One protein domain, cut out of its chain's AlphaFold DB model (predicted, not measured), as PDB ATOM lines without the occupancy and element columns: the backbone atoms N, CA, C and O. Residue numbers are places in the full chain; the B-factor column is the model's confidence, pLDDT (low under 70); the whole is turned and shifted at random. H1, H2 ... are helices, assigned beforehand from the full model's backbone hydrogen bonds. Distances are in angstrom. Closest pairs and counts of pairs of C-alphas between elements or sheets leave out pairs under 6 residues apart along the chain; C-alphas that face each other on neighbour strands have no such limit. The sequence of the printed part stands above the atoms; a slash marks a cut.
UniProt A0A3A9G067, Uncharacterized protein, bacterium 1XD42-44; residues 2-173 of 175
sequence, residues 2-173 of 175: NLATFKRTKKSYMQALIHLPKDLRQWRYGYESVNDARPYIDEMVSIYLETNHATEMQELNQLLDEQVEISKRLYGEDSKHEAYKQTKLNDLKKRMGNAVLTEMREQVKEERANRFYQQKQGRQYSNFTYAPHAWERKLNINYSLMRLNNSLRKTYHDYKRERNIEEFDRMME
ATOM      1  N   ASN A   2      81.338 -91.317  25.451       84.44
ATOM      2  CA  ASN A   2      82.301 -90.231  25.709       84.44
ATOM      3  C   ASN A   2      81.639 -88.847  25.594       84.44
ATOM      4  O   ASN A   2      81.027 -88.543  24.578       84.44
ATOM      5  N   LEU A   3      81.838 -87.981  26.587       83.81
ATOM      6  CA  LEU A   3      81.339 -86.601  26.609       83.81
ATOM      7  C   LEU A   3      81.692 -85.735  25.385       83.81
ATOM      8  O   LEU A   3      80.931 -84.832  25.035       83.81
ATOM      9  N   ALA A   4      82.811 -86.004  24.711       83.50
ATOM     10  CA  ALA A   4      83.254 -85.257  23.534       83.50
ATOM     11  C   ALA A   4      82.350 -85.439  22.297       83.50
ATOM     12  O   ALA A   4      82.448 -84.651  21.351       83.50
ATOM     13  N   THR A   5      81.477 -86.450  22.281       86.50
ATOM     14  CA  THR A   5      80.561 -86.698  21.155       86.50
ATOM     15  C   THR A   5      79.357 -85.757  21.168       86.50
ATOM     16  O   THR A   5      78.792 -85.461  20.117       86.50
ATOM     17  N   PHE A   6      78.985 -85.224  22.333       88.75
ATOM     18  CA  PHE A   6      77.773 -84.429  22.492       88.75
ATOM     19  C   PHE A   6      78.022 -82.937  22.246       88.75
ATOM     20  O   PHE A   6      78.808 -82.277  22.932       88.75
ATOM     21  N   LYS A   7      77.270 -82.359  21.300       88.50
ATOM     22  CA  LYS A   7      77.296 -80.912  21.015       88.50
ATOM     23  C   LYS A   7      76.894 -80.075  22.238       88.50
ATOM     24  O   LYS A   7      77.489 -79.024  22.469       88.50
ATOM     25  N   ARG A   8      75.915 -80.549  23.021       91.81
ATOM     26  CA  ARG A   8      75.461 -79.894  24.262       91.81
ATOM     27  C   ARG A   8      76.597 -79.772  25.273       91.81
ATOM     28  O   ARG A   8      76.855 -78.666  25.726       91.81
ATOM     29  N   THR A   9      77.358 -80.841  25.508       92.44
ATOM     30  CA  THR A   9      78.508 -80.814  26.424       92.44
ATOM     31  C   THR A   9      79.549 -79.782  26.009       92.44
ATOM     32  O   THR A   9      80.002 -79.009  26.844       92.44
ATOM     33  N   LYS A  10      79.898 -79.708  24.716       90.75
ATOM     34  CA  LYS A  10      80.838 -78.687  24.214       90.75
ATOM     35  C   LYS A  10      80.331 -77.272  24.474       90.75
ATOM     36  O   LYS A  10      81.094 -76.426  24.930       90.75
ATOM     37  N   LYS A  11      79.043 -77.024  24.212       91.56
ATOM     38  CA  LYS A  11      78.405 -75.730  24.477       91.56
ATOM     39  C   LYS A  11      78.479 -75.385  25.967       91.56
ATOM     40  O   LYS A  11      78.946 -74.301  26.297       91.56
ATOM     41  N   SER A  12      78.079 -76.299  26.847       94.31
ATOM     42  CA  SER A  12      78.105 -76.087  28.299       94.31
ATOM     43  C   SER A  12      79.520 -75.865  28.821       94.31
ATOM     44  O   SER A  12      79.743 -74.968  29.622       94.31
ATOM     45  N   TYR A  13      80.500 -76.600  28.297       93.38
ATOM     46  CA  TYR A  13      81.907 -76.408  28.633       93.38
ATOM     47  C   TYR A  13      82.387 -74.981  28.316       93.38
ATOM     48  O   TYR A  13      83.001 -74.328  29.158       93.38
ATOM     49  N   MET A  14      82.068 -74.470  27.120       90.62
ATOM     50  CA  MET A  14      82.417 -73.098  26.732       90.62
ATOM     51  C   MET A  14      81.681 -72.055  27.577       90.62
ATOM     52  O   MET A  14      82.296 -71.104  28.042       90.62
ATOM     53  N   GLN A  15      80.382 -72.241  27.817       93.38
ATOM     54  CA  GLN A  15      79.605 -71.320  28.650       93.38
ATOM     55  C   GLN A  15      80.127 -71.273  30.091       93.38
ATOM     56  O   GLN A  15      80.286 -70.193  30.650       93.38
ATOM     57  N   ALA A  16      80.488 -72.422  30.664       94.44
ATOM     58  CA  ALA A  16      81.117 -72.470  31.974       94.44
ATOM     59  C   ALA A  16      82.417 -71.647  31.997       94.44
ATOM     60  O   ALA A  16      82.604 -70.850  32.908       94.44
ATOM     61  N   LEU A  17      83.289 -71.763  30.986       91.88
ATOM     62  CA  LEU A  17      84.521 -70.960  30.917       91.88
ATOM     63  C   LEU A  17      84.268 -69.446  30.858       91.88
ATOM     64  O   LEU A  17      85.032 -68.701  31.470       91.88
ATOM     65  N   ILE A  18      83.217 -69.007  30.159       91.06
ATOM     66  CA  ILE A  18      82.837 -67.589  30.039       91.06
ATOM     67  C   ILE A  18      82.345 -67.033  31.382       91.06
ATOM     68  O   ILE A  18      82.696 -65.918  31.759       91.06
ATOM     69  N   HIS A  19      81.537 -67.812  32.106       93.56
ATOM     70  CA  HIS A  19      80.907 -67.383  33.358       93.56
ATOM     71  C   HIS A  19      81.765 -67.631  34.608       93.56
ATOM     72  O   HIS A  19      81.434 -67.153  35.691       93.56
ATOM     73  N   LEU A  20      82.868 -68.374  34.491       93.56
ATOM     74  CA  LEU A  20      83.776 -68.606  35.609       93.56
ATOM     75  C   LEU A  20      84.600 -67.347  35.941       93.56
ATOM     76  O   LEU A  20      85.053 -66.626  35.047       93.56
ATOM     77  N   PRO A  21      84.884 -67.094  37.232       93.31
ATOM     78  CA  PRO A  21      85.668 -65.938  37.641       93.31
ATOM     79  C   PRO A  21      87.116 -66.065  37.155       93.31
ATOM     80  O   PRO A  21      87.663 -67.163  37.023       93.31
ATOM     81  N   LYS A  22      87.795 -64.929  36.957       88.81
ATOM     82  CA  LYS A  22      89.200 -64.904  36.499       88.81
ATOM     83  C   LYS A  22      90.162 -65.626  37.454       88.81
ATOM     84  O   LYS A  22      91.173 -66.181  37.007       88.81
ATOM     85  N   ASP A  23      89.871 -65.593  38.756       90.94
ATOM     86  CA  ASP A  23      90.667 -66.270  39.778       90.94
ATOM     87  C   ASP A  23      90.329 -67.767  39.850       90.94
ATOM     88  O   ASP A  23      89.282 -68.181  40.344       90.94
ATOM     89  N   LEU A  24      91.286 -68.591  39.420       92.50
ATOM     90  CA  LEU A  24      91.199 -70.052  39.434       92.50
ATOM     91  C   LEU A  24      91.045 -70.652  40.841       92.50
ATOM     92  O   LEU A  24      90.602 -71.797  40.973       92.50
ATOM     93  N   ARG A  25      91.438 -69.928  41.897       93.44
ATOM     94  CA  ARG A  25      91.315 -70.392  43.293       93.44
ATOM     95  C   ARG A  25      89.858 -70.445  43.748       93.44
ATOM     96  O   ARG A  25      89.517 -71.285  44.580       93.44
ATOM     97  N   GLN A  26      89.019 -69.600  43.150       95.00
ATOM     98  CA  GLN A  26      87.584 -69.495  43.415       95.00
ATOM     99  C   GLN A  26      86.759 -70.587  42.724       95.00
ATOM    100  O   GLN A  26      85.559 -70.696  42.950       95.00
ATOM    101  N   TRP A  27      87.378 -71.412  41.874       96.44
ATOM    102  CA  TRP A  27      86.686 -72.439  41.095       96.44
ATOM    103  C   TRP A  27      86.336 -73.641  41.971       96.44
ATOM    104  O   TRP A  27      86.928 -74.705  41.829       96.44
ATOM    105  N   ARG A  28      85.418 -73.490  42.918       96.81
ATOM    106  CA  ARG A  28      84.937 -74.581  43.771       96.81
ATOM    107  C   ARG A  28      83.428 -74.638  43.669       96.81
ATOM    108  O   ARG A  28      82.777 -73.604  43.729       96.81
ATOM    109  N   TYR A  29      82.875 -75.839  43.534       96.88
ATOM    110  CA  TYR A  29      81.461 -76.000  43.190       96.88
ATOM    111  C   TYR A  29      80.531 -75.317  44.201       96.88
ATOM    112  O   TYR A  29      79.558 -74.673  43.821       96.88
ATOM    113  N   GLY A  30      80.880 -75.403  45.488       94.75
ATOM    114  CA  GLY A  30      80.126 -74.790  46.580       94.75
ATOM    115  C   GLY A  30      80.404 -73.305  46.824       94.75
ATOM    116  O   GLY A  30      79.920 -72.789  47.821       94.75
ATOM    117  N   TYR A  31      81.213 -72.630  46.002       97.12
ATOM    118  CA  TYR A  31      81.455 -71.193  46.155       97.12
ATOM    119  C   TYR A  31      80.430 -70.381  45.368       97.12
ATOM    120  O   TYR A  31      80.080 -70.729  44.240       97.12
ATOM    121  N   GLU A  32      80.011 -69.265  45.962       96.75
ATOM    122  CA  GLU A  32      79.075 -68.302  45.366       96.75
ATOM    123  C   GLU A  32      79.612 -67.726  44.052       96.75
ATOM    124  O   GLU A  32      78.880 -67.545  43.086       96.75
ATOM    125  N   SER A  33      80.932 -67.546  43.967       95.00
ATOM    126  CA  SER A  33      81.636 -67.061  42.777       95.00
ATOM    127  C   SER A  33      81.472 -67.940  41.533       95.00
ATOM    128  O   SER A  33      81.909 -67.544  40.459       95.00
ATOM    129  N   VAL A  34      80.932 -69.155  41.673       96.06
ATOM    130  CA  VAL A  34      80.700 -70.104  40.573       96.06
ATOM    131  C   VAL A  34      79.212 -70.181  40.205       96.06
ATOM    132  O   VAL A  34      78.868 -70.894  39.268       96.06
ATOM    133  N   ASN A  35      78.320 -69.455  40.887       96.56
ATOM    134  CA  ASN A  35      76.873 -69.581  40.692       96.56
ATOM    135  C   ASN A  35      76.436 -69.379  39.238       96.56
ATOM    136  O   ASN A  35      75.709 -70.223  38.721       96.56
ATOM    137  N   ASP A  36      76.964 -68.367  38.548       96.56
ATOM    138  CA  ASP A  36      76.636 -68.106  37.138       96.56
ATOM    139  C   ASP A  36      77.103 -69.230  36.198       96.56
ATOM    140  O   ASP A  36      76.483 -69.502  35.171       96.56
ATOM    141  N   ALA A  37      78.192 -69.918  36.549       96.56
ATOM    142  CA  ALA A  37      78.723 -71.038  35.775       96.56
ATOM    143  C   ALA A  37      78.094 -72.392  36.158       96.56
ATOM    144  O   ALA A  37      78.169 -73.351  35.384       96.56
ATOM    145  N   ARG A  38      77.483 -72.492  37.348       97.31
ATOM    146  CA  ARG A  38      76.991 -73.748  37.935       97.31
ATOM    147  C   ARG A  38      75.970 -74.476  37.055       97.31
ATOM    148  O   ARG A  38      76.156 -75.678  36.888       97.31
ATOM    149  N   PRO A  39      74.977 -73.820  36.421       98.12
ATOM    150  CA  PRO A  39      74.034 -74.513  35.540       98.12
ATOM    151  C   PRO A  39      74.719 -75.262  34.388       98.12
ATOM    152  O   PRO A  39      74.313 -76.363  34.029       98.12
ATOM    153  N   TYR A  40      75.799 -74.708  33.835       97.75
ATOM    154  CA  TYR A  40      76.547 -75.349  32.753       97.75
ATOM    155  C   TYR A  40      77.413 -76.512  33.245       97.75
ATOM    156  O   TYR A  40      77.610 -77.492  32.524       97.75
ATOM    157  N   ILE A  41      77.925 -76.412  34.474       97.88
ATOM    158  CA  ILE A  41      78.640 -77.503  35.144       97.88
ATOM    159  C   ILE A  41      77.679 -78.659  35.424       97.88
ATOM    160  O   ILE A  41      77.989 -79.803  35.093       97.88
ATOM    161  N   ASP A  42      76.506 -78.343  35.967       97.88
ATOM    162  CA  ASP A  42      75.446 -79.302  36.259       97.88
ATOM    163  C   ASP A  42      74.992 -80.023  34.990       97.88
ATOM    164  O   ASP A  42      74.922 -81.245  34.981       97.88
ATOM    165  N   GLU A  43      74.796 -79.297  33.889       97.44
ATOM    166  CA  GLU A  43      74.443 -79.877  32.590       97.44
ATOM    167  C   GLU A  43      75.485 -80.899  32.095       97.44
ATOM    168  O   GLU A  43      75.123 -81.959  31.589       97.44
ATOM    169  N   MET A  44      76.789 -80.633  32.259       97.12
ATOM    170  CA  MET A  44      77.831 -81.606  31.887       97.12
ATOM    171  C   MET A  44      77.782 -82.870  32.754       97.12
ATOM    172  O   MET A  44      77.998 -83.972  32.242       97.12
ATOM    173  N   VAL A  45      77.493 -82.719  34.049       97.44
ATOM    174  CA  VAL A  45      77.320 -83.839  34.983       97.44
ATOM    175  C   VAL A  45      76.069 -84.648  34.638       97.44
ATOM    176  O   VAL A  45      76.156 -85.873  34.566       97.44
ATOM    177  N   SER A  46      74.943 -83.991  34.353       96.56
ATOM    178  CA  SER A  46      73.693 -84.649  33.957       96.56
ATOM    179  C   SER A  46      73.871 -85.456  32.678       96.56
ATOM    180  O   SER A  46      73.597 -86.652  32.681       96.56
ATOM    181  N   ILE A  47      74.454 -84.865  31.625       95.88
ATOM    182  CA  ILE A  47      74.747 -85.594  30.379       95.88
ATOM    183  C   ILE A  47      75.624 -86.815  30.667       95.88
ATOM    184  O   ILE A  47      75.398 -87.887  30.110       95.88
ATOM    185  N   TYR A  48      76.635 -86.685  31.530       96.62
ATOM    186  CA  TYR A  48      77.491 -87.815  31.879       96.62
ATOM    187  C   TYR A  48      76.708 -88.945  32.561       96.62
ATOM    188  O   TYR A  48      76.828 -90.097  32.138       96.62
ATOM    189  N   LEU A  49      75.916 -88.623  33.588       95.81
ATOM    190  CA  LEU A  49      75.141 -89.596  34.360       95.81
ATOM    191  C   LEU A  49      74.060 -90.263  33.505       95.81
ATOM    192  O   LEU A  49      73.994 -91.485  33.470       95.81
ATOM    193  N   GLU A  50      73.293 -89.491  32.739       94.56
ATOM    194  CA  GLU A  50      72.243 -90.004  31.849       94.56
ATOM    195  C   GLU A  50      72.793 -90.929  30.754       94.56
ATOM    196  O   GLU A  50      72.105 -91.831  30.287       94.56
ATOM    197  N   THR A  51      74.038 -90.728  30.318       93.62
ATOM    198  CA  THR A  51      74.603 -91.486  29.189       93.62
ATOM    199  C   THR A  51      75.481 -92.661  29.605       93.62
ATOM    200  O   THR A  51      75.792 -93.512  28.767       93.62
ATOM    201  N   ASN A  52      75.938 -92.700  30.859       93.25
ATOM    202  CA  ASN A  52      76.844 -93.740  31.354       93.25
ATOM    203  C   ASN A  52      76.291 -94.530  32.538       93.25
ATOM    204  O   ASN A  52      76.752 -95.647  32.730       93.25
ATOM    205  N   HIS A  53      75.368 -93.954  33.310       93.38
ATOM    206  CA  HIS A  53      74.916 -94.491  34.597       93.38
ATOM    207  C   HIS A  53      73.403 -94.305  34.797       93.38
ATOM    208  O   HIS A  53      72.955 -94.095  35.920       93.38
ATOM    209  N   ALA A  54      72.604 -94.290  33.723       93.44
ATOM    210  CA  ALA A  54      71.164 -94.024  33.823       93.44
ATOM    211  C   ALA A  54      70.459 -95.040  34.727       93.44
ATOM    212  O   ALA A  54      69.750 -94.651  35.655       93.44
ATOM    213  N   THR A  55      70.700 -96.329  34.480       93.88
ATOM    214  CA  THR A  55      70.134 -97.429  35.265       93.88
ATOM    215  C   THR A  55      70.620 -97.363  36.708       93.88
ATOM    216  O   THR A  55      69.818 -97.382  37.633       93.88
ATOM    217  N   GLU A  56      71.920 -97.175  36.922       92.88
ATOM    218  CA  GLU A  56      72.496 -97.107  38.262       92.88
ATOM    219  C   GLU A  56      72.003 -95.889  39.055       92.88
ATOM    220  O   GLU A  56      71.871 -95.956  40.274       92.88
ATOM    221  N   MET A  57      71.704 -94.771  38.388       95.25
ATOM    222  CA  MET A  57      71.083 -93.613  39.029       95.25
ATOM    223  C   MET A  57      69.622 -93.878  39.400       95.25
ATOM    224  O   MET A  57      69.168 -93.373  40.428       95.25
ATOM    225  N   GLN A  58      68.881 -94.657  38.607       94.94
ATOM    226  CA  GLN A  58      67.531 -95.099  38.977       94.94
ATOM    227  C   GLN A  58      67.577 -96.027  40.195       94.94
ATOM    228  O   GLN A  58      66.876 -95.769  41.172       94.94
ATOM    229  N   GLU A  59      68.462 -97.025  40.178       93.50
ATOM    230  CA  GLU A  59      68.697 -97.936  41.306       93.50
ATOM    231  C   GLU A  59      69.109 -97.171  42.568       93.50
ATOM    232  O   GLU A  59      68.570 -97.404  43.645       93.50
ATOM    233  N   LEU A  60      70.027 -96.204  42.450       93.06
ATOM    234  CA  LEU A  60      70.444 -95.371  43.577       93.06
ATOM    235  C   LEU A  60      69.266 -94.591  44.170       93.06
ATOM    236  O   LEU A  60      69.154 -94.503  45.389       93.06
ATOM    237  N   ASN A  61      68.399 -94.017  43.334       93.31
ATOM    238  CA  ASN A  61      67.229 -93.292  43.825       93.31
ATOM    239  C   ASN A  61      66.263 -94.213  44.573       93.31
ATOM    240  O   ASN A  61      65.837 -93.840  45.663       93.31
ATOM    241  N   GLN A  62      65.977 -95.396  44.022       94.38
ATOM    242  CA  GLN A  62      65.109 -96.396  44.652       94.38
ATOM    243  C   GLN A  62      65.673 -96.863  45.996       94.38
ATOM    244  O   GLN A  62      64.968 -96.824  46.998       94.38
ATOM    245  N   LEU A  63      66.963 -97.207  46.049       91.31
ATOM    246  CA  LEU A  63      67.631 -97.612  47.289       91.31
ATOM    247  C   LEU A  63      67.576 -96.519  48.362       91.31
ATOM    248  O   LEU A  63      67.341 -96.809  49.532       91.31
ATOM    249  N   LEU A  64      67.791 -95.257  47.980       91.50
ATOM    250  CA  LEU A  64      67.696 -94.137  48.918       91.50
ATOM    251  C   LEU A  64      66.256 -93.924  49.407       91.50
ATOM    252  O   LEU A  64      66.075 -93.581  50.570       91.50
ATOM    253  N   ASP A  65      65.246 -94.133  48.558       91.19
ATOM    254  CA  ASP A  65      63.836 -94.075  48.972       91.19
ATOM    255  C   ASP A  65      63.500 -95.192  49.967       91.19
ATOM    256  O   ASP A  65      62.924 -94.926  51.020       91.19
ATOM    257  N   GLU A  66      63.928 -96.426  49.697       90.25
ATOM    258  CA  GLU A  66      63.741 -97.560  50.611       90.25
ATOM    259  C   GLU A  66      64.384 -97.306  51.979       90.25
ATOM    260  O   GLU A  66      63.765 -97.554  53.015       90.25
ATOM    261  N   GLN A  67      65.599 -96.754  52.001       87.19
ATOM    262  CA  GLN A  67      66.287 -96.389  53.239       87.19
ATOM    263  C   GLN A  67      65.548 -95.304  54.023       87.19
ATOM    264  O   GLN A  67      65.484 -95.377  55.249       87.19
ATOM    265  N   VAL A  68      64.975 -94.310  53.341       88.25
ATOM    266  CA  VAL A  68      64.143 -93.279  53.981       88.25
ATOM    267  C   VAL A  68      62.894 -93.901  54.605       88.25
ATOM    268  O   VAL A  68      62.542 -93.548  55.730       88.25
ATOM    269  N   GLU A  69      62.254 -94.852  53.926       88.31
ATOM    270  CA  GLU A  69      61.058 -95.530  54.432       88.31
ATOM    271  C   GLU A  69      61.350 -96.463  55.616       88.31
ATOM    272  O   GLU A  69      60.626 -96.437  56.612       88.31
ATOM    273  N   ILE A  70      62.432 -97.248  55.564       85.12
ATOM    274  CA  ILE A  70      62.916 -98.028  56.720       85.12
ATOM    275  C   ILE A  70      63.237 -97.077  57.879       85.12
ATOM    276  O   ILE A  70      62.797 -97.291  59.009       85.12
ATOM    277  N   SER A  71      63.923 -95.984  57.541       82.06
ATOM    278  CA  SER A  71      64.162 -94.786  58.335       82.06
ATOM    279  C   SER A  71      62.990 -94.414  59.245       82.06
ATOM    280  O   SER A  71      63.049 -94.502  60.476       82.06
ATOM    281  N   LYS A  72      61.902 -94.024  58.577       85.31
ATOM    282  CA  LYS A  72      60.640 -93.576  59.174       85.31
ATOM    283  C   LYS A  72      59.978 -94.656  60.027       85.31
ATOM    284  O   LYS A  72      59.440 -94.347  61.085       85.31
ATOM    285  N   ARG A  73      60.016 -95.924  59.597       83.94
ATOM    286  CA  ARG A  73      59.404 -97.036  60.349       83.94
ATOM    287  C   ARG A  73      60.095 -97.298  61.684       83.94
ATOM    288  O   ARG A  73      59.410 -97.606  62.653       83.94
ATOM    289  N   LEU A  74      61.424 -97.211  61.725       81.94
ATOM    290  CA  LEU A  74      62.204 -97.514  62.928       81.94
ATOM    291  C   LEU A  74      62.214 -96.356  63.933       81.94
ATOM    292  O   LEU A  74      62.149 -96.598  65.136       81.94
ATOM    293  N   TYR A  75      62.292 -95.114  63.447       80.38
ATOM    294  CA  TYR A  75      62.547 -93.942  64.293       80.38
ATOM    295  C   TYR A  75      61.411 -92.900  64.315       80.38
ATOM    296  O   TYR A  75      61.501 -91.934  65.071       80.38
ATOM    297  N   GLY A  76      60.331 -93.103  63.551       75.69
ATOM    298  CA  GLY A  76      59.159 -92.216  63.498       75.69
ATOM    299  C   GLY A  76      59.214 -91.131  62.408       75.69
ATOM    300  O   GLY A  76      60.248 -90.875  61.794       75.69
ATOM    301  N   GLU A  77      58.069 -90.480  62.155       67.75
ATOM    302  CA  GLU A  77      57.885 -89.492  61.071       67.75
ATOM    303  C   GLU A  77      58.548 -88.124  61.313       67.75
ATOM    304  O   GLU A  77      58.874 -87.447  60.341       67.75
ATOM    305  N   ASP A  78      58.868 -87.748  62.562       63.22
ATOM    306  CA  ASP A  78      59.567 -86.483  62.915       63.22
ATOM    307  C   ASP A  78      61.062 -86.463  62.496       63.22
ATOM    308  O   ASP A  78      61.867 -85.594  62.845       63.22
ATOM    309  N   SER A  79      61.426 -87.477  61.722       57.53
ATOM    310  CA  SER A  79      62.637 -87.732  60.970       57.53
ATOM    311  C   SER A  79      63.152 -86.638  60.030       57.53
ATOM    312  O   SER A  79      62.497 -86.361  59.031       57.53
ATOM    313  N   LYS A  80      64.409 -86.182  60.138       65.62
ATOM    314  CA  LYS A  80      65.163 -85.564  59.010       65.62
ATOM    315  C   LYS A  80      65.427 -86.556  57.848       65.62
ATOM    316  O   LYS A  80      66.424 -86.434  57.141       65.62
ATOM    317  N   HIS A  81      64.579 -87.563  57.650       67.06
ATOM    318  CA  HIS A  81      64.826 -88.700  56.766       67.06
ATOM    319  C   HIS A  81      64.846 -88.288  55.293       67.06
ATOM    320  O   HIS A  81      65.755 -88.681  54.569       67.06
ATOM    321  N   GLU A  82      63.959 -87.394  54.854       68.06
ATOM    322  CA  GLU A  82      64.007 -86.861  53.482       68.06
ATOM    323  C   GLU A  82      65.314 -86.099  53.194       68.06
ATOM    324  O   GLU A  82      65.838 -86.125  52.075       68.06
ATOM    325  N   ALA A  83      65.918 -85.497  54.227       81.69
ATOM    326  CA  ALA A  83      67.209 -84.838  54.093       81.69
ATOM    327  C   ALA A  83      68.342 -85.833  53.806       81.69
ATOM    328  O   ALA A  83      69.337 -85.428  53.209       81.69
ATOM    329  N   TYR A  84      68.214 -87.115  54.167       85.44
ATOM    330  CA  TYR A  84      69.242 -88.125  53.909       85.44
ATOM    331  C   TYR A  84      69.428 -88.372  52.405       85.44
ATOM    332  O   TYR A  84      70.530 -88.166  51.883       85.44
ATOM    333  N   LYS A  85      68.346 -88.714  51.689       90.31
ATOM    334  CA  LYS A  85      68.373 -88.909  50.227       90.31
ATOM    335  C   LYS A  85      68.916 -87.666  49.529       90.31
ATOM    336  O   LYS A  85      69.856 -87.756  48.735       90.31
ATOM    337  N   GLN A  86      68.380 -86.495  49.876       91.44
ATOM    338  CA  GLN A  86      68.817 -85.239  49.274       91.44
ATOM    339  C   GLN A  86      70.292 -84.939  49.572       91.44
ATOM    340  O   GLN A  86      71.009 -84.463  48.693       91.44
ATOM    341  N   THR A  87      70.775 -85.247  50.777       91.94
ATOM    342  CA  THR A  87      72.184 -85.064  51.155       91.94
ATOM    343  C   THR A  87      73.099 -85.946  50.315       91.94
ATOM    344  O   THR A  87      74.093 -85.442  49.794       91.94
ATOM    345  N   LYS A  88      72.759 -87.226  50.116       93.25
ATOM    346  CA  LYS A  88      73.564 -88.147  49.295       93.25
ATOM    347  C   LYS A  88      73.609 -87.725  47.826       93.25
ATOM    348  O   LYS A  88      74.687 -87.648  47.239       93.25
ATOM    349  N   LEU A  89      72.466 -87.347  47.252       94.31
ATOM    350  CA  LEU A  89      72.413 -86.835  45.878       94.31
ATOM    351  C   LEU A  89      73.178 -85.509  45.726       94.31
ATOM    352  O   LEU A  89      73.911 -85.324  44.752       94.31
ATOM    353  N   ASN A  90      73.071 -84.605  46.705       94.69
ATOM    354  CA  ASN A  90      73.822 -83.349  46.718       94.69
ATOM    355  C   ASN A  90      75.331 -83.575  46.853       94.69
ATOM    356  O   ASN A  90      76.107 -82.846  46.231       94.69
ATOM    357  N   ASP A  91      75.760 -84.566  47.636       95.88
ATOM    358  CA  ASP A  91      77.172 -84.914  47.779       95.88
ATOM    359  C   ASP A  91      77.747 -85.446  46.462       95.88
ATOM    360  O   ASP A  91      78.762 -84.931  45.982       95.88
ATOM    361  N   LEU A  92      77.046 -86.377  45.798       96.75
ATOM    362  CA  LEU A  92      77.423 -86.842  44.461       96.75
ATOM    363  C   LEU A  92      77.541 -85.665  43.483       96.75
ATOM    364  O   LEU A  92      78.580 -85.490  42.839       96.75
ATOM    365  N   LYS A  93      76.512 -84.810  43.425       96.06
ATOM    366  CA  LYS A  93      76.492 -83.624  42.559       96.06
ATOM    367  C   LYS A  93      77.688 -82.709  42.828       96.06
ATOM    368  O   LYS A  93      78.380 -82.295  41.899       96.06
ATOM    369  N   LYS A  94      77.983 -82.433  44.100       97.44
ATOM    370  CA  LYS A  94      79.101 -81.583  44.526       97.44
ATOM    371  C   LYS A  94      80.456 -82.187  44.163       97.44
ATOM    372  O   LYS A  94      81.330 -81.463  43.682       97.44
ATOM    373  N   ARG A  95      80.655 -83.489  44.378       98.12
ATOM    374  CA  ARG A  95      81.891 -84.204  44.012       98.12
ATOM    375  C   ARG A  95      82.121 -84.162  42.507       98.12
ATOM    376  O   ARG A  95      83.199 -83.763  42.070       98.12
ATOM    377  N   MET A  96      81.097 -84.489  41.721       98.06
ATOM    378  CA  MET A  96      81.182 -84.463  40.261       98.06
ATOM    379  C   MET A  96      81.407 -83.045  39.737       98.06
ATOM    380  O   MET A  96      82.304 -82.837  38.924       98.06
ATOM    381  N   GLY A  97      80.695 -82.046  40.262       98.00
ATOM    382  CA  GLY A  97      80.907 -80.644  39.905       98.00
ATOM    383  C   GLY A  97      82.322 -80.142  40.229       98.00
ATOM    384  O   GLY A  97      82.920 -79.408  39.442       98.00
ATOM    385  N   ASN A  98      82.915 -80.585  41.343       98.31
ATOM    386  CA  ASN A  98      84.319 -80.295  41.653       98.31
ATOM    387  C   ASN A  98      85.301 -81.014  40.715       98.31
ATOM    388  O   ASN A  98      86.347 -80.440  40.405       98.31
ATOM    389  N   ALA A  99      84.982 -82.223  40.247       98.06
ATOM    390  CA  ALA A  99      85.780 -82.910  39.232       98.06
ATOM    391  C   ALA A  99      85.786 -82.116  37.916       98.06
ATOM    392  O   ALA A  99      86.859 -81.828  37.387       98.06
ATOM    393  N   VAL A 100      84.616 -81.635  37.464       97.94
ATOM    394  CA  VAL A 100      84.515 -80.737  36.297       97.94
ATOM    395  C   VAL A 100      85.420 -79.514  36.462       97.94
ATOM    396  O   VAL A 100      86.275 -79.248  35.617       97.94
ATOM    397  N   LEU A 101      85.268 -78.785  37.569       97.44
ATOM    398  CA  LEU A 101      86.036 -77.567  37.833       97.44
ATOM    399  C   LEU A 101      87.541 -77.822  37.928       97.44
ATOM    400  O   LEU A 101      88.332 -76.959  37.552       97.44
ATOM    401  N   THR A 102      87.944 -78.988  38.431       97.00
ATOM    402  CA  THR A 102      89.355 -79.370  38.537       97.00
ATOM    403  C   THR A 102      89.968 -79.566  37.157       97.00
ATOM    404  O   THR A 102      90.974 -78.920  36.867       97.00
ATOM    405  N   GLU A 103      89.321 -80.330  36.277       95.38
ATOM    406  CA  GLU A 103      89.803 -80.541  34.903       95.38
ATOM    407  C   GLU A 103      89.849 -79.232  34.107       95.38
ATOM    408  O   GLU A 103      90.840 -78.934  33.439       95.38
ATOM    409  N   MET A 104      88.812 -78.392  34.226       93.75
ATOM    410  CA  MET A 104      88.809 -77.070  33.592       93.75
ATOM    411  C   MET A 104      89.970 -76.204  34.102       93.75
ATOM    412  O   MET A 104      90.643 -75.528  33.320       93.75
ATOM    413  N   ARG A 105      90.236 -76.221  35.416       93.62
ATOM    414  CA  ARG A 105      91.325 -75.444  36.024       93.62
ATOM    415  C   ARG A 105      92.692 -75.925  35.548       93.62
ATOM    416  O   ARG A 105      93.569 -75.099  35.290       93.62
ATOM    417  N   GLU A 106      92.891 -77.236  35.475       92.12
ATOM    418  CA  GLU A 106      94.136 -77.851  35.010       92.12
ATOM    419  C   GLU A 106      94.423 -77.496  33.560       92.12
ATOM    420  O   GLU A 106      95.515 -77.019  33.257       92.12
ATOM    421  N   GLN A 107      93.415 -77.569  32.697       90.00
ATOM    422  CA  GLN A 107      93.552 -77.137  31.315       90.00
ATOM    423  C   GLN A 107      93.961 -75.667  31.194       90.00
ATOM    424  O   GLN A 107      94.893 -75.342  30.460       90.00
ATOM    425  N   VAL A 108      93.308 -74.759  31.929       89.38
ATOM    426  CA  VAL A 108      93.684 -73.336  31.888       89.38
ATOM    427  C   VAL A 108      95.126 -73.130  32.370       89.38
ATOM    428  O   VAL A 108      95.841 -72.283  31.830       89.38
ATOM    429  N   LYS A 109      95.589 -73.900  33.364       89.50
ATOM    430  CA  LYS A 109      96.987 -73.864  33.822       89.50
ATOM    431  C   LYS A 109      97.953 -74.371  32.750       89.50
ATOM    432  O   LYS A 109      98.950 -73.697  32.493       89.50
ATOM    433  N   GLU A 110      97.653 -75.498  32.114       87.12
ATOM    434  CA  GLU A 110      98.454 -76.074  31.028       87.12
ATOM    435  C   GLU A 110      98.589 -75.098  29.858       87.12
ATOM    436  O   GLU A 110      99.686 -74.871  29.352       87.12
ATOM    437  N   GLU A 111      97.506 -74.424  29.477       83.06
ATOM    438  CA  GLU A 111      97.557 -73.409  28.427       83.06
ATOM    439  C   GLU A 111      98.385 -72.180  28.801       83.06
ATOM    440  O   GLU A 111      99.075 -71.610  27.949       83.06
ATOM    441  N   ARG A 112      98.295 -71.722  30.055       85.12
ATOM    442  CA  ARG A 112      99.119 -70.609  30.551       85.12
ATOM    443  C   ARG A 112     100.599 -70.995  30.529       85.12
ATOM    444  O   ARG A 112     101.419 -70.194  30.085       85.12
ATOM    445  N   ALA A 113     100.924 -72.223  30.930       85.00
ATOM    446  CA  ALA A 113     102.283 -72.750  30.887       85.00
ATOM    447  C   ALA A 113     102.794 -72.865  29.442       85.00
ATOM    448  O   ALA A 113     103.847 -72.321  29.117       85.00
ATOM    449  N   ASN A 114     102.019 -73.478  28.543       82.75
ATOM    450  CA  ASN A 114     102.378 -73.634  27.132       82.75
ATOM    451  C   ASN A 114     102.648 -72.288  26.448       82.75
ATOM    452  O   ASN A 114     103.622 -72.163  25.705       82.75
ATOM    453  N   ARG A 115     101.835 -71.262  26.732       78.81
ATOM    454  CA  ARG A 115     102.072 -69.894  26.241       78.81
ATOM    455  C   ARG A 115     103.395 -69.322  26.740       78.81
ATOM    456  O   ARG A 115     104.159 -68.778  25.946       78.81
ATOM    457  N   PHE A 116     103.689 -69.487  28.027       78.69
ATOM    458  CA  PHE A 116     104.947 -69.037  28.619       78.69
ATOM    459  C   PHE A 116     106.171 -69.733  27.997       78.69
ATOM    460  O   PHE A 116     107.160 -69.076  27.674       78.69
ATOM    461  N   TYR A 117     106.099 -71.047  27.751       78.06
ATOM    462  CA  TYR A 117     107.170 -71.786  27.073       78.06
ATOM    463  C   TYR A 117     107.358 -71.354  25.614       78.06
ATOM    464  O   TYR A 117     108.493 -71.180  25.174       78.06
ATOM    465  N   GLN A 118     106.270 -71.128  24.869       75.69
ATOM    466  CA  GLN A 118     106.341 -70.636  23.485       75.69
ATOM    467  C   GLN A 118     106.970 -69.239  23.400       75.69
ATOM    468  O   GLN A 118     107.764 -68.989  22.495       75.69
ATOM    469  N   GLN A 119     106.673 -68.361  24.365       69.00
ATOM    470  CA  GLN A 119     107.262 -67.022  24.451       69.00
ATOM    471  C   GLN A 119     108.781 -67.073  24.676       69.00
ATOM    472  O   GLN A 119     109.518 -66.294  24.077       69.00
ATOM    473  N   LYS A 120     109.270 -68.022  25.487       69.88
ATOM    474  CA  LYS A 120     110.711 -68.217  25.722       69.88
ATOM    475  C   LYS A 120     111.473 -68.773  24.513       69.88
ATOM    476  O   LYS A 120     112.675 -68.562  24.426       69.88
ATOM    477  N   GLN A 121     110.803 -69.462  23.588       71.19
ATOM    478  CA  GLN A 121     111.433 -70.089  22.415       71.19
ATOM    479  C   GLN A 121     111.522 -69.169  21.179       71.19
ATOM    480  O   GLN A 121     111.755 -69.650  20.074       71.19
ATOM    481  N   GLY A 122     111.327 -67.852  21.330       56.59
ATOM    482  CA  GLY A 122     111.605 -66.875  20.267       56.59
ATOM    483  C   GLY A 122     110.695 -66.955  19.033       56.59
ATOM    484  O   GLY A 122     110.979 -66.319  18.020       56.59
ATOM    485  N   ARG A 123     109.584 -67.704  19.089       55.78
ATOM    486  CA  ARG A 123     108.581 -67.697  18.017       55.78
ATOM    487  C   ARG A 123     107.874 -66.343  18.022       55.78
ATOM    488  O   ARG A 123     107.075 -66.070  18.915       55.78
ATOM    489  N   GLN A 124     108.204 -65.502  17.040       50.91
ATOM    490  CA  GLN A 124     107.575 -64.199  16.839       50.91
ATOM    491  C   GLN A 124     106.052 -64.351  16.809       50.91
ATOM    492  O   GLN A 124     105.510 -65.093  15.991       50.91
ATOM    493  N   TYR A 125     105.364 -63.640  17.696       51.78
ATOM    494  CA  TYR A 125     103.925 -63.452  17.602       51.78
ATOM    495  C   TYR A 125     103.652 -61.984  17.317       51.78
ATOM    496  O   TYR A 125     104.089 -61.103  18.054       51.78
ATOM    497  N   SER A 126     102.922 -61.756  16.225       47.50
ATOM    498  CA  SER A 126     102.333 -60.470  15.872       47.50
ATOM    499  C   SER A 126     101.598 -59.879  17.074       47.50
ATOM    500  O   SER A 126     100.939 -60.626  17.800       47.50
ATOM    501  N   ASN A 127     101.655 -58.557  17.218       41.69
ATOM    502  CA  ASN A 127     100.917 -57.752  18.194       41.69
ATOM    503  C   ASN A 127      99.421 -58.120  18.228       41.69
ATOM    504  O   ASN A 127      98.609 -57.524  17.526       41.69
ATOM    505  N   PHE A 128      99.042 -59.118  19.026       42.75
ATOM    506  CA  PHE A 128      97.650 -59.489  19.228       42.75
ATOM    507  C   PHE A 128      97.203 -58.883  20.553       42.75
ATOM    508  O   PHE A 128      97.596 -59.327  21.633       42.75
ATOM    509  N   THR A 129      96.417 -57.815  20.443       37.66
ATOM    510  CA  THR A 129      95.730 -57.138  21.543       37.66
ATOM    511  C   THR A 129      95.075 -58.147  22.480       37.66
ATOM    512  O   THR A 129      94.458 -59.113  22.028       37.66
ATOM    513  N   TYR A 130      95.203 -57.909  23.786       39.28
ATOM    514  CA  TYR A 130      94.659 -58.729  24.867       39.28
ATOM    515  C   TYR A 130      93.121 -58.750  24.801       39.28
ATOM    516  O   TYR A 130      92.440 -58.019  25.510       39.28
ATOM    517  N   ALA A 131      92.552 -59.565  23.914       44.81
ATOM    518  CA  ALA A 131      91.127 -59.843  23.882       44.81
ATOM    519  C   ALA A 131      90.836 -60.888  24.971       44.81
ATOM    520  O   ALA A 131      91.298 -62.034  24.858       44.81
ATOM    521  N   PRO A 132      90.082 -60.538  26.030       41.84
ATOM    522  CA  PRO A 132      89.529 -61.552  26.912       41.84
ATOM    523  C   PRO A 132      88.742 -62.523  26.010       41.84
ATOM    524  O   PRO A 132      88.034 -62.063  25.115       41.84
ATOM    525  N   HIS A 133      88.888 -63.838  26.201       51.47
ATOM    526  CA  HIS A 133      88.214 -64.914  25.435       51.47
ATOM    527  C   HIS A 133      88.825 -65.320  24.071       51.47
ATOM    528  O   HIS A 133      88.367 -66.278  23.455       51.47
ATOM    529  N   ALA A 134      89.923 -64.715  23.591       48.31
ATOM    530  CA  ALA A 134      90.543 -65.153  22.321       48.31
ATOM    531  C   ALA A 134      91.182 -66.561  22.362       48.31
ATOM    532  O   ALA A 134      91.369 -67.190  21.319       48.31
ATOM    533  N   TRP A 135      91.498 -67.065  23.558       50.62
ATOM    534  CA  TRP A 135      92.053 -68.403  23.785       50.62
ATOM    535  C   TRP A 135      91.010 -69.520  23.607       50.62
ATOM    536  O   TRP A 135      91.390 -70.638  23.271       50.62
ATOM    537  N   GLU A 136      89.708 -69.213  23.696       49.50
ATOM    538  CA  GLU A 136      88.624 -70.188  23.492       49.50
ATOM    539  C   GLU A 136      88.656 -70.835  22.100       49.50
ATOM    540  O   GLU A 136      88.274 -71.992  21.936       49.50
ATOM    541  N   ARG A 137      89.182 -70.119  21.096       50.53
ATOM    542  CA  ARG A 137      89.267 -70.583  19.702       50.53
ATOM    543  C   ARG A 137      90.394 -71.589  19.432       50.53
ATOM    544  O   ARG A 137      90.414 -72.169  18.352       50.53
ATOM    545  N   LYS A 138      91.325 -71.803  20.374       57.00
ATOM    546  CA  LYS A 138      92.441 -72.768  20.242       57.00
ATOM    547  C   LYS A 138      92.422 -73.900  21.280       57.00
ATOM    548  O   LYS A 138      93.311 -74.750  21.238       57.00
ATOM    549  N   LEU A 139      91.428 -73.948  22.172       65.00
ATOM    550  CA  LEU A 139      91.270 -75.048  23.128       65.00
ATOM    551  C   LEU A 139      91.033 -76.361  22.368       65.00
ATOM    552  O   LEU A 139      90.087 -76.466  21.582       65.00
ATOM    553  N   ASN A 140      91.819 -77.401  22.653       78.31
ATOM    554  CA  ASN A 140      91.473 -78.755  22.221       78.31
ATOM    555  C   ASN A 140      90.363 -79.316  23.123       78.31
ATOM    556  O   ASN A 140      90.595 -80.192  23.952       78.31
ATOM    557  N   ILE A 141      89.143 -78.799  22.943       80.81
ATOM    558  CA  ILE A 141      87.958 -79.158  23.737       80.81
ATOM    559  C   ILE A 141      87.721 -80.674  23.714       80.81
ATOM    560  O   ILE A 141      87.285 -81.240  24.707       80.81
ATOM    561  N   ASN A 142      88.036 -81.366  22.617       86.75
ATOM    562  CA  ASN A 142      87.858 -82.817  22.552       86.75
ATOM    563  C   ASN A 142      88.778 -83.551  23.539       86.75
ATOM    564  O   ASN A 142      88.315 -84.439  24.253       86.75
ATOM    565  N   TYR A 143      90.057 -83.170  23.606       87.31
ATOM    566  CA  TYR A 143      91.002 -83.747  24.566       87.31
ATOM    567  C   TYR A 143      90.582 -83.452  26.011       87.31
ATOM    568  O   TYR A 143      90.560 -84.345  26.858       87.31
ATOM    569  N   SER A 144      90.154 -82.221  26.269       88.00
ATOM    570  CA  SER A 144      89.613 -81.788  27.556       88.00
ATOM    571  C   SER A 144      88.401 -82.591  27.994       88.00
ATOM    572  O   SER A 144      88.335 -83.049  29.129       88.00
ATOM    573  N   LEU A 145      87.448 -82.797  27.086       91.25
ATOM    574  CA  LEU A 145      86.240 -83.562  27.364       91.25
ATOM    575  C   LEU A 145      86.540 -85.054  27.544       91.25
ATOM    576  O   LEU A 145      85.866 -85.711  28.331       91.25
ATOM    577  N   MET A 146      87.571 -85.587  26.882       91.06
ATOM    578  CA  MET A 146      88.045 -86.950  27.127       91.06
ATOM    579  C   MET A 146      88.621 -87.097  28.542       91.06
ATOM    580  O   MET A 146      88.278 -88.046  29.247       91.06
ATOM    581  N   ARG A 147      89.464 -86.157  28.980       93.19
ATOM    582  CA  ARG A 147      89.972 -86.130  30.359       93.19
ATOM    583  C   ARG A 147      88.846 -85.970  31.372       93.19
ATOM    584  O   ARG A 147      88.764 -86.752  32.313       93.19
ATOM    585  N   LEU A 148      87.930 -85.040  31.109       94.75
ATOM    586  CA  LEU A 148      86.732 -84.827  31.911       94.75
ATOM    587  C   LEU A 148      85.913 -86.107  32.066       94.75
ATOM    588  O   LEU A 148      85.516 -86.452  33.174       94.75
ATOM    589  N   ASN A 149      85.708 -86.844  30.976       95.44
ATOM    590  CA  ASN A 149      85.000 -88.118  31.000       95.44
ATOM    591  C   ASN A 149      85.674 -89.133  31.939       95.44
ATOM    592  O   ASN A 149      84.992 -89.825  32.694       95.44
ATOM    593  N   ASN A 150      87.006 -89.215  31.916       94.56
ATOM    594  CA  ASN A 150      87.764 -90.100  32.804       94.56
ATOM    595  C   ASN A 150      87.697 -89.639  34.266       94.56
ATOM    596  O   ASN A 150      87.529 -90.470  35.158       94.56
ATOM    597  N   SER A 151      87.775 -88.329  34.499       95.94
ATOM    598  CA  SER A 151      87.663 -87.712  35.823       95.94
ATOM    599  C   SER A 151      86.302 -88.008  36.457       95.94
ATOM    600  O   SER A 151      86.234 -88.576  37.543       95.94
ATOM    601  N   LEU A 152      85.212 -87.763  35.723       96.88
ATOM    602  CA  LEU A 152      83.848 -88.052  36.175       96.88
ATOM    603  C   LEU A 152      83.612 -89.547  36.401       96.88
ATOM    604  O   LEU A 152      82.982 -89.919  37.389       96.88
ATOM    605  N   ARG A 153      84.170 -90.409  35.541       96.06
ATOM    606  CA  ARG A 153      84.134 -91.863  35.740       96.06
ATOM    607  C   ARG A 153      84.794 -92.270  37.045       96.06
ATOM    608  O   ARG A 153      84.209 -93.037  37.806       96.06
ATOM    609  N   LYS A 154      85.997 -91.758  37.306       96.81
ATOM    610  CA  LYS A 154      86.712 -92.026  38.551       96.81
ATOM    611  C   LYS A 154      85.897 -91.542  39.753       96.81
ATOM    612  O   LYS A 154      85.625 -92.336  40.645       96.81
ATOM    613  N   THR A 155      85.437 -90.291  39.735       97.25
ATOM    614  CA  THR A 155      84.654 -89.694  40.827       97.25
ATOM    615  C   THR A 155      83.375 -90.469  41.126       97.25
ATOM    616  O   THR A 155      83.063 -90.689  42.294       97.25
ATOM    617  N   TYR A 156      82.652 -90.916  40.098       96.69
ATOM    618  CA  TYR A 156      81.451 -91.723  40.287       96.69
ATOM    619  C   TYR A 156      81.762 -93.082  40.928       96.69
ATOM    620  O   TYR A 156      81.094 -93.490  41.876       96.69
ATOM    621  N   HIS A 157      82.797 -93.781  40.449       95.88
ATOM    622  CA  HIS A 157      83.196 -95.064  41.031       95.88
ATOM    623  C   HIS A 157      83.702 -94.925  42.469       95.88
ATOM    624  O   HIS A 157      83.381 -95.775  43.298       95.88
ATOM    625  N   ASP A 158      84.456 -93.868  42.770       96.81
ATOM    626  CA  ASP A 158      84.924 -93.582  44.127       96.81
ATOM    627  C   ASP A 158      83.733 -93.300  45.057       96.81
ATOM    628  O   ASP A 158      83.625 -93.935  46.102       96.81
ATOM    629  N   TYR A 159      82.768 -92.475  44.631       95.75
ATOM    630  CA  TYR A 159      81.522 -92.253  45.377       95.75
ATOM    631  C   TYR A 159      80.743 -93.553  45.617       95.75
ATOM    632  O   TYR A 159      80.333 -93.833  46.743       95.75
ATOM    633  N   LYS A 160      80.557 -94.381  44.578       93.69
ATOM    634  CA  LYS A 160      79.853 -95.667  44.700       93.69
ATOM    635  C   LYS A 160      80.551 -96.586  45.705       93.69
ATOM    636  O   LYS A 160      79.874 -97.235  46.496       93.69
ATOM    637  N   ARG A 161      81.889 -96.633  45.681       94.00
ATOM    638  CA  ARG A 161      82.693 -97.424  46.620       94.00
ATOM    639  C   ARG A 161      82.517 -96.928  48.052       94.00
ATOM    640  O   ARG A 161      82.197 -97.736  48.912       94.00
ATOM    641  N   GLU A 162      82.708 -95.633  48.290       93.88
ATOM    642  CA  GLU A 162      82.577 -95.033  49.623       93.88
ATOM    643  C   GLU A 162      81.181 -95.257  50.198       93.88
ATOM    644  O   GLU A 162      81.056 -95.776  51.300       93.88
ATOM    645  N   ARG A 163      80.132 -94.992  49.413       91.69
ATOM    646  CA  ARG A 163      78.751 -95.253  49.827       91.69
ATOM    647  C   ARG A 163      78.546 -96.720  50.204       91.69
ATOM    648  O   ARG A 163      77.949 -96.994  51.231       91.69
ATOM    649  N   ASN A 164      79.031 -97.667  49.398       90.12
ATOM    650  CA  ASN A 164      78.878 -99.093  49.700       90.12
ATOM    651  C   ASN A 164      79.570 -99.493  51.014       90.12
ATOM    652  O   ASN A 164      79.048-100.349  51.720       90.12
ATOM    653  N   ILE A 165      80.717 -98.887  51.330       91.25
ATOM    654  CA  ILE A 165      81.411 -99.092  52.611       91.25
ATOM    655  C   ILE A 165      80.570 -98.506  53.752       91.25
ATOM    656  O   ILE A 165      80.260 -99.217  54.697       91.25
ATOM    657  N   GLU A 166      80.099 -97.263  53.614       88.56
ATOM    658  CA  GLU A 166      79.234 -96.612  54.611       88.56
ATOM    659  C   GLU A 166      77.912 -97.364  54.864       88.56
ATOM    660  O   GLU A 166      77.345 -97.276  55.951       88.56
ATOM    661  N   GLU A 167      77.352 -98.033  53.853       85.94
ATOM    662  CA  GLU A 167      76.186 -98.914  54.027       85.94
ATOM    663  C   GLU A 167      76.547-100.184  54.795       85.94
ATOM    664  O   GLU A 167      75.814-100.592  55.691       85.94
ATOM    665  N   PHE A 168      77.672-100.813  54.446       86.81
ATOM    666  CA  PHE A 168      78.130-102.024  55.115       86.81
ATOM    667  C   PHE A 168      78.395-101.775  56.604       86.81
ATOM    668  O   PHE A 168      77.941-102.556  57.437       86.81
ATOM    669  N   ASP A 169      79.062-100.669  56.937       87.38
ATOM    670  CA  ASP A 169      79.364-100.301  58.321       87.38
ATOM    671  C   ASP A 169      78.075-100.095  59.136       87.38
ATOM    672  O   ASP A 169      77.932-100.669  60.213       87.38
ATOM    673  N   ARG A 170      77.074 -99.397  58.577       83.12
ATOM    674  CA  ARG A 170      75.753 -99.239  59.218       83.12
ATOM    675  C   ARG A 170      75.064-100.572  59.499       83.12
ATOM    676  O   ARG A 170      74.572-100.784  60.600       83.12
ATOM    677  N   MET A 171      75.082-101.500  58.541       82.12
ATOM    678  CA  MET A 171      74.501-102.838  58.732       82.12
ATOM    679  C   MET A 171      75.211-103.660  59.818       82.12
ATOM    680  O   MET A 171      74.628-104.609  60.346       82.12
ATOM    681  N   MET A 172      76.477-103.360  60.117       86.56
ATOM    682  CA  MET A 172      77.234-104.023  61.180       86.56
ATOM    683  C   MET A 172      76.976-103.405  62.558       86.56
ATOM    684  O   MET A 172      77.020-104.136  63.542       86.56
ATOM    685  N   GLU A 173      76.698-102.101  62.625       80.12
ATOM    686  CA  GLU A 173      76.365-101.382  63.865       80.12
ATOM    687  C   GLU A 173      74.937-101.660  64.366       80.12
ATOM    688  O   GLU A 173      74.674-101.553  65.561       80.12
TER     689      GLU A 173
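Overview. This is residues 2 to 173 of the 175 residues of an uncharacterized protein of bacterium 1XD42-44 (UniProt A0A3A9G067). One long helix, H4, makes the axis of a rod: H2, in a hairpin with H1, crosses its middle, H3 folds back at its first end, and H6 runs opposite ways along part of it. Residues 112 to 131 and 164 to 173 stick out. The printed part has 172 residues with six named helices, H1 to H6 in order, and no named strand: all helix. It is loose, radius of gyration of the C-alphas 20.3 A, spanning 72 by 29 by 28 A.

Along the chain. Find C-alpha 7 at (77.296, -80.912, 21.015), where H1 begins, residues 7 to 19. H2 is residues 38 to 52, H3 54 to 75, 31.7 A long. H4, residues 81 to 120, runs 59.1 A to C-alpha 120 at (110.711, -68.217, 25.722). After H5, residues 134 to 138, H6, residues 141 to 173, runs 47.3 A to C-alpha 173 at (76.365, -101.382, 63.865).

Arrangement. Start at Ile 41 of H2 and Gly 97 of H4, closest C-alphas at 6.1 A; these helices touch about perpendicular, at 75 degrees. H2 touches H1 in a hairpin, Tyr 40 to Ser 12, C-alphas 4.8 A apart. H3 and H4 are a hairpin at a steep 40 degrees, closest C-alphas Val 68 and His 81, 5.4 A. H4 and H6 touch at Met 96 and Leu 152, C-alphas 6.1 A apart, a shallow tilt of 33 degrees, only just short of steep. H5 touches no helix. Every O i to N i+4 pair is within hydrogen-bond range in H1, H2, H3 and H6; H4 has 35 of 36, H5 0 of 1, with 1 of 2 O i to N i+3 pairs.

Size, cuts and confidence. The farthest C-alphas, Gly 76 and Gln 124, are 72.8 A apart. The printed part has no cut; the links H1 to H2 and H4 to H5 are long. Confidence is under 70 at residues 77 to 82, 119 to 120 and 122 to 139.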